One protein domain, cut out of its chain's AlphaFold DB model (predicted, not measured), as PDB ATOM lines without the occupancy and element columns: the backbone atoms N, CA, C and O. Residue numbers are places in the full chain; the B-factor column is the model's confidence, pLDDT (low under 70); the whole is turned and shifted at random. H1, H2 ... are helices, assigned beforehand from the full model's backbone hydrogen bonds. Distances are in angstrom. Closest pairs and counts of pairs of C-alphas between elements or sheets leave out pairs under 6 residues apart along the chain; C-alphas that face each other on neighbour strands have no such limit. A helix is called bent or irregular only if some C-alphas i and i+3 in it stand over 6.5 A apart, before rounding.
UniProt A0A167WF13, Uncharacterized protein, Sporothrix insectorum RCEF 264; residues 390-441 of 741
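Overview. This is residues 390 to 441 of the 741 residues of an uncharacterized protein of Sporothrix insectorum RCEF 264 (UniProt A0A167WF13). One long, gently curved helix, H1, makes nearly the whole length of the model, and a short helix, H2, turns off sharply at its far end, so that the two meet at a corner like a lopsided V with one long arm and one short one. There is no packed core: most of H1 stands free, and H2 folds back only a little from the corner. The printed part has 52 residues, with two named helices in the order H1, H2 and no named strand; the class is all helix. The whole is extended, with a radius of gyration of the C-alphas of 19.6 A, and spans 59 by 22 by 7 A.

Along the chain. H1, the longest helix, has residues 393 to 428 and measures 52.2 A from C-alpha 393 at (-3.707, -34.670, 46.334) to C-alpha 428 at (16.430, 13.435, 46.541). H2 has residues 430 to 440 and measures 15.4 A; it ends with C-alpha 440 at (-2.901, 12.724, 43.076). Neither helix is bent or irregular.

Arrangement. H1 and H2 are close but not clearly touching, with 2 pairs of C-alphas within 8 A. Their closest C-alphas are those of Ala 426 and Phe 433, 5.5 A apart. Their lines stand at a steep tilt of 60 degrees, and they run opposite ways. Their centres are 27.7 A apart. In both H1 and H2 every O i to N i+4 pair is within hydrogen-bond range.

Size, cuts and confidence. The two C-alphas farthest apart are those of Thr 391 and Val 431, at 59.5 A. Residues 390 to 421, of which 393 to 421 belong to H1, stand free. The link from H1 to H2 is tight, with one residue, Asn 429, between them. The printed part has no cut. Its mean pLDDT is 91.5, and residues 440 to 441 are under 70.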
ATOM      1  N   SER A 390       3.301 -39.087  44.821       88.19
ATOM      2  CA  SER A 390       3.038 -38.396  43.552       88.19
ATOM      3  C   SER A 390       1.544 -38.272  43.239       88.19
ATOM      4  O   SER A 390       1.096 -37.206  42.826       88.19
ATOM      5  N   THR A 391       0.753 -39.314  43.517       92.56
ATOM      6  CA  THR A 391      -0.708 -39.318  43.299       92.56
ATOM      7  C   THR A 391      -1.489 -38.642  44.434       92.56
ATOM      8  O   THR A 391      -2.676 -38.341  44.295       92.56
ATOM      9  N   ASN A 392      -0.868 -38.392  45.590       87.50
ATOM     10  CA  ASN A 392      -1.596 -37.910  46.758       87.50
ATOM     11  C   ASN A 392      -1.973 -36.410  46.638       87.50
ATOM     12  O   ASN A 392      -1.080 -35.558  46.658       87.50
ATOM     13  N   PRO A 393      -3.276 -36.045  46.588       89.19
ATOM     14  CA  PRO A 393      -3.707 -34.670  46.334       89.19
ATOM     15  C   PRO A 393      -3.211 -33.655  47.366       89.19
ATOM     16  O   PRO A 393      -2.947 -32.515  46.992       89.19
ATOM     17  N   ASP A 394      -3.029 -34.036  48.636       85.56
ATOM     18  CA  ASP A 394      -2.533 -33.089  49.641       85.56
ATOM     19  C   ASP A 394      -1.032 -32.800  49.436       85.56
ATOM     20  O   ASP A 394      -0.591 -31.678  49.664       85.56
ATOM     21  N   VAL A 395      -0.247 -33.754  48.910       88.38
ATOM     22  CA  VAL A 395       1.165 -33.523  48.537       88.38
ATOM     23  C   VAL A 395       1.255 -32.582  47.334       88.38
ATOM     24  O   VAL A 395       2.049 -31.642  47.352       88.38
ATOM     25  N   ILE A 396       0.391 -32.761  46.330       89.06
ATOM     26  CA  ILE A 396       0.284 -31.854  45.174       89.06
ATOM     27  C   ILE A 396      -0.155 -30.446  45.629       89.06
ATOM     28  O   ILE A 396       0.401 -29.432  45.189       89.06
ATOM     29  N   ALA A 397      -1.110 -30.355  46.562       87.81
ATOM     30  CA  ALA A 397      -1.563 -29.091  47.146       87.81
ATOM     31  C   ALA A 397      -0.452 -28.393  47.954       87.81
ATOM     32  O   ALA A 397      -0.283 -27.174  47.865       87.81
ATOM     33  N   LEU A 398       0.359 -29.153  48.693       87.44
ATOM     34  CA  LEU A 398       1.528 -28.642  49.412       87.44
ATOM     35  C   LEU A 398       2.607 -28.129  48.450       87.44
ATOM     36  O   LEU A 398       3.063 -26.996  48.605       87.44
ATOM     37  N   GLN A 399       2.980 -28.909  47.432       90.81
ATOM     38  CA  GLN A 399       3.981 -28.522  46.431       90.81
ATOM     39  C   GLN A 399       3.571 -27.257  45.662       90.81
ATOM     40  O   GLN A 399       4.359 -26.313  45.560       90.81
ATOM     41  N   SER A 400       2.325 -27.191  45.182       91.69
ATOM     42  CA  SER A 400       1.795 -26.006  44.488       91.69
ATOM     43  C   SER A 400       1.741 -24.775  45.399       91.69
ATOM     44  O   SER A 400       2.150 -23.689  44.986       91.69
ATOM     45  N   THR A 401       1.348 -24.934  46.667       91.06
ATOM     46  CA  THR A 401       1.379 -23.837  47.647       91.06
ATOM     47  C   THR A 401       2.803 -23.346  47.911       91.06
ATOM     48  O   THR A 401       3.035 -22.139  47.941       91.06
ATOM     49  N   ILE A 402       3.777 -24.250  48.066       91.38
ATOM     50  CA  ILE A 402       5.188 -23.882  48.255       91.38
ATOM     51  C   ILE A 402       5.709 -23.109  47.036       91.38
ATOM     52  O   ILE A 402       6.367 -22.083  47.209       91.38
ATOM     53  N   ALA A 403       5.374 -23.534  45.813       94.81
ATOM     54  CA  ALA A 403       5.744 -22.817  44.593       94.81
ATOM     55  C   ALA A 403       5.140 -21.398  44.547       94.81
ATOM     56  O   ALA A 403       5.849 -20.432  44.251       94.81
ATOM     57  N   ILE A 404       3.864 -21.245  44.923       92.56
ATOM     58  CA  ILE A 404       3.200 -19.936  45.037       92.56
ATOM     59  C   ILE A 404       3.891 -19.063  46.095       92.56
ATOM     60  O   ILE A 404       4.219 -17.912  45.813       92.56
ATOM     61  N   LEU A 405       4.187 -19.598  47.283       92.69
ATOM     62  CA  LEU A 405       4.885 -18.870  48.350       92.69
ATOM     63  C   LEU A 405       6.308 -18.456  47.942       92.69
ATOM     64  O   LEU A 405       6.753 -17.360  48.284       92.69
ATOM     65  N   GLN A 406       7.020 -19.278  47.169       95.19
ATOM     66  CA  GLN A 406       8.324 -18.916  46.605       95.19
ATOM     67  C   GLN A 406       8.213 -17.793  45.562       95.19
ATOM     68  O   GLN A 406       9.055 -16.891  45.551       95.19
ATOM     69  N   LEU A 407       7.177 -17.806  44.717       95.50
ATOM     70  CA  LEU A 407       6.899 -16.721  43.773       95.50
ATOM     71  C   LEU A 407       6.535 -15.419  44.506       95.50
ATOM     72  O   LEU A 407       7.084 -14.366  44.181       95.50
ATOM     73  N   GLN A 408       5.690 -15.495  45.538       92.25
ATOM     74  CA  GLN A 408       5.354 -14.359  46.404       92.25
ATOM     75  C   GLN A 408       6.594 -13.809  47.113       92.25
ATOM     76  O   GLN A 408       6.822 -12.604  47.082       92.25
ATOM     77  N   LYS A 409       7.472 -14.669  47.649       95.12
ATOM     78  CA  LYS A 409       8.763 -14.256  48.223       95.12
ATOM     79  C   LYS A 409       9.632 -13.511  47.204       95.12
ATOM     80  O   LYS A 409      10.142 -12.441  47.522       95.12
ATOM     81  N   LYS A 410       9.793 -14.043  45.984       96.31
ATOM     82  CA  LYS A 410      10.566 -13.384  44.911       96.31
ATOM     83  C   LYS A 410       9.981 -12.010  44.567       96.31
ATOM     84  O   LYS A 410      10.723 -11.032  44.518       96.31
ATOM     85  N   ARG A 411       8.655 -11.927  44.402       95.38
ATOM     86  CA  ARG A 411       7.944 -10.670  44.140       95.38
ATOM     87  C   ARG A 411       8.097  -9.680  45.294       95.38
ATOM     88  O   ARG A 411       8.374  -8.519  45.050       95.38
ATOM     89  N   ALA A 412       7.979 -10.129  46.544       95.12
ATOM     90  CA  ALA A 412       8.111  -9.277  47.726       95.12
ATOM     91  C   ALA A 412       9.514  -8.666  47.848       95.12
ATOM     92  O   ALA A 412       9.635  -7.495  48.191       95.12
ATOM     93  N   THR A 413      10.570  -9.411  47.505       96.62
ATOM     94  CA  THR A 413      11.930  -8.855  47.430       96.62
ATOM     95  C   THR A 413      12.034  -7.743  46.381       96.62
ATOM     96  O   THR A 413      12.590  -6.688  46.679       96.62
ATOM     97  N   ALA A 414      11.475  -7.950  45.183       96.25
ATOM     98  CA  ALA A 414      11.465  -6.938  44.123       96.25
ATOM     99  C   ALA A 414      10.627  -5.704  44.508       96.25
ATOM    100  O   ALA A 414      11.076  -4.573  44.336       96.25
ATOM    101  N   ASP A 415       9.454  -5.910  45.111       95.75
ATOM    102  CA  ASP A 415       8.581  -4.837  45.593       95.75
ATOM    103  C   ASP A 415       9.270  -4.011  46.699       95.75
ATOM    104  O   ASP A 415       9.221  -2.783  46.679       95.75
ATOM    105  N   ILE A 416       9.990  -4.651  47.632       96.12
ATOM    106  CA  ILE A 416      10.785  -3.954  48.660       96.12
ATOM    107  C   ILE A 416      11.906  -3.119  48.024       96.12
ATOM    108  O   ILE A 416      12.118  -1.981  48.442       96.12
ATOM    109  N   GLN A 417      12.603  -3.643  47.011       96.38
ATOM    110  CA  GLN A 417      13.633  -2.894  46.280       96.38
ATOM    111  C   GLN A 417      13.033  -1.692  45.531       96.38
ATOM    112  O   GLN A 417      13.581  -0.593  45.602       96.38
ATOM    113  N   ALA A 418      11.871  -1.857  44.892       94.31
ATOM    114  CA  ALA A 418      11.153  -0.769  44.232       94.31
ATOM    115  C   ALA A 418      10.701   0.320  45.225       94.31
ATOM    116  O   ALA A 418      10.857   1.509  44.949       94.31
ATOM    117  N   LEU A 419      10.207  -0.063  46.411       95.19
ATOM    118  CA  LEU A 419       9.865   0.875  47.488       95.19
ATOM    119  C   LEU A 419      11.095   1.611  48.040       95.19
ATOM    120  O   LEU A 419      11.001   2.795  48.363       95.19
ATOM    121  N   GLN A 420      12.249   0.942  48.138       96.25
ATOM    122  CA  GLN A 420      13.513   1.563  48.552       96.25
ATOM    123  C   GLN A 420      13.990   2.593  47.519       96.25
ATOM    124  O   GLN A 420      14.206   3.748  47.884       96.25
ATOM    125  N   ALA A 421      14.028   2.230  46.235       94.62
ATOM    126  CA  ALA A 421      14.375   3.152  45.151       94.62
ATOM    127  C   ALA A 421      13.404   4.347  45.071       94.62
ATOM    128  O   ALA A 421      13.827   5.492  44.903       94.62
ATOM    129  N   ALA A 422      12.099   4.115  45.257       93.19
ATOM    130  CA  ALA A 422      11.106   5.186  45.283       93.19
ATOM    131  C   ALA A 422      11.275   6.126  46.487       93.19
ATOM    132  O   ALA A 422      11.153   7.343  46.336       93.19
ATOM    133  N   LYS A 423      11.612   5.585  47.666       95.31
ATOM    134  CA  LYS A 423      11.958   6.374  48.855       95.31
ATOM    135  C   LYS A 423      13.205   7.227  48.611       95.31
ATOM    136  O   LYS A 423      13.194   8.408  48.942       95.31
ATOM    137  N   GLU A 424      14.262   6.660  48.036       96.31
ATOM    138  CA  GLU A 424      15.510   7.378  47.741       96.31
ATOM    139  C   GLU A 424      15.283   8.507  46.723       96.31
ATOM    140  O   GLU A 424      15.684   9.646  46.965       96.31
ATOM    141  N   ALA A 425      14.528   8.250  45.652       93.00
ATOM    142  CA  ALA A 425      14.151   9.272  44.673       93.00
ATOM    143  C   ALA A 425      13.242  10.377  45.257       93.00
ATOM    144  O   ALA A 425      13.358  11.543  44.869       93.00
ATOM    145  N   ALA A 426      12.359  10.042  46.204       94.50
ATOM    146  CA  ALA A 426      11.549  11.020  46.932       94.50
ATOM    147  C   ALA A 426      12.391  11.872  47.902       94.50
ATOM    148  O   ALA A 426      12.155  13.075  48.011       94.50
ATOM    149  N   LEU A 427      13.395  11.281  48.560       95.88
ATOM    150  CA  LEU A 427      14.338  11.993  49.432       95.88
ATOM    151  C   LEU A 427      15.270  12.929  48.651       95.88
ATOM    152  O   LEU A 427      15.589  14.005  49.147       95.88
ATOM    153  N   ALA A 428      15.657  12.564  47.425       96.19
ATOM    154  CA  ALA A 428      16.430  13.435  46.541       96.19
ATOM    155  C   ALA A 428      15.638  14.676  46.073       96.19
ATOM    156  O   ALA A 428      16.231  15.712  45.794       96.19
ATOM    157  N   ASN A 429      14.304  14.587  45.986       95.50
ATOM    158  CA  ASN A 429      13.437  15.646  45.455       95.50
ATOM    159  C   ASN A 429      12.134  15.809  46.274       95.50
ATOM    160  O   ASN A 429      11.034  15.603  45.738       95.50
ATOM    161  N   PRO A 430      12.205  16.223  47.555       94.94
ATOM    162  CA  PRO A 430      11.055  16.205  48.465       94.94
ATOM    163  C   PRO A 430       9.912  17.120  48.004       94.94
ATOM    164  O   PRO A 430       8.747  16.728  48.041       94.94
ATOM    165  N   VAL A 431      10.224  18.313  47.481       94.88
ATOM    166  CA  VAL A 431       9.217  19.254  46.949       94.88
ATOM    167  C   VAL A 431       8.525  18.687  45.701       94.88
ATOM    168  O   VAL A 431       7.313  18.835  45.536       94.88
ATOM    169  N   GLY A 432       9.275  17.992  44.839       91.44
ATOM    170  CA  GLY A 432       8.732  17.310  43.663       91.44
ATOM    171  C   GLY A 432       7.797  16.161  44.044       91.44
ATOM    172  O   GLY A 432       6.720  16.028  43.462       91.44
ATOM    173  N   PHE A 433       8.166  15.383  45.067       92.62
ATOM    174  CA  PHE A 433       7.327  14.321  45.619       92.62
ATOM    175  C   PHE A 433       6.029  14.868  46.232       92.62
ATOM    176  O   PHE A 433       4.951  14.411  45.860       92.62
ATOM    177  N   VAL A 434       6.101  15.899  47.085       92.88
ATOM    178  CA  VAL A 434       4.908  16.531  47.686       92.88
ATOM    179  C   VAL A 434       3.980  17.110  46.616       92.88
ATOM    180  O   VAL A 434       2.770  16.913  46.697       92.88
ATOM    181  N   ARG A 435       4.516  17.754  45.568       91.44
ATOM    182  CA  ARG A 435       3.701  18.260  44.449       91.44
ATOM    183  C   ARG A 435       2.991  17.129  43.699       91.44
ATOM    184  O   ARG A 435       1.820  17.283  43.355       91.44
ATOM    185  N   LYS A 436       3.662  15.994  43.460       89.62
ATOM    186  CA  LYS A 436       3.024  14.811  42.854       89.62
ATOM    187  C   LYS A 436       1.945  14.235  43.770       89.62
ATOM    188  O   LYS A 436       0.840  13.999  43.296       89.62
ATOM    189  N   LEU A 437       2.215  14.109  45.068       90.50
ATOM    190  CA  LEU A 437       1.260  13.616  46.065       90.50
ATOM    191  C   LEU A 437      -0.003  14.499  46.140       90.50
ATOM    192  O   LEU A 437      -1.112  13.997  46.008       90.50
ATOM    193  N   GLN A 438       0.148  15.823  46.224       90.19
ATOM    194  CA  GLN A 438      -0.977  16.774  46.215       90.19
ATOM    195  C   GLN A 438      -1.735  16.808  44.874       90.19
ATOM    196  O   GLN A 438      -2.930  17.104  44.836       90.19
ATOM    197  N   GLY A 439      -1.055  16.505  43.763       84.19
ATOM    198  CA  GLY A 439      -1.677  16.339  42.448       84.19
ATOM    199  C   GLY A 439      -2.469  15.033  42.296       84.19
ATOM    200  O   GLY A 439      -3.320  14.938  41.409       84.19
ATOM    201  N   VAL A 440      -2.231  14.032  43.150       62.56
ATOM    202  CA  VAL A 440      -2.901  12.724  43.076       62.56
ATOM    203  C   VAL A 440      -4.342  12.783  43.591       62.56
ATOM    204  O   VAL A 440      -5.215  12.187  42.949       62.56
ATOM    205  N   ASP A 441      -4.610  13.553  44.650       56.88
ATOM    206  CA  ASP A 441      -5.940  13.655  45.280       56.88
ATOM    207  C   ASP A 441      -6.991  14.387  44.425       56.88
ATOM    208  O   ASP A 441      -8.190  14.246  44.653       56.88
TER     209      ASP A 441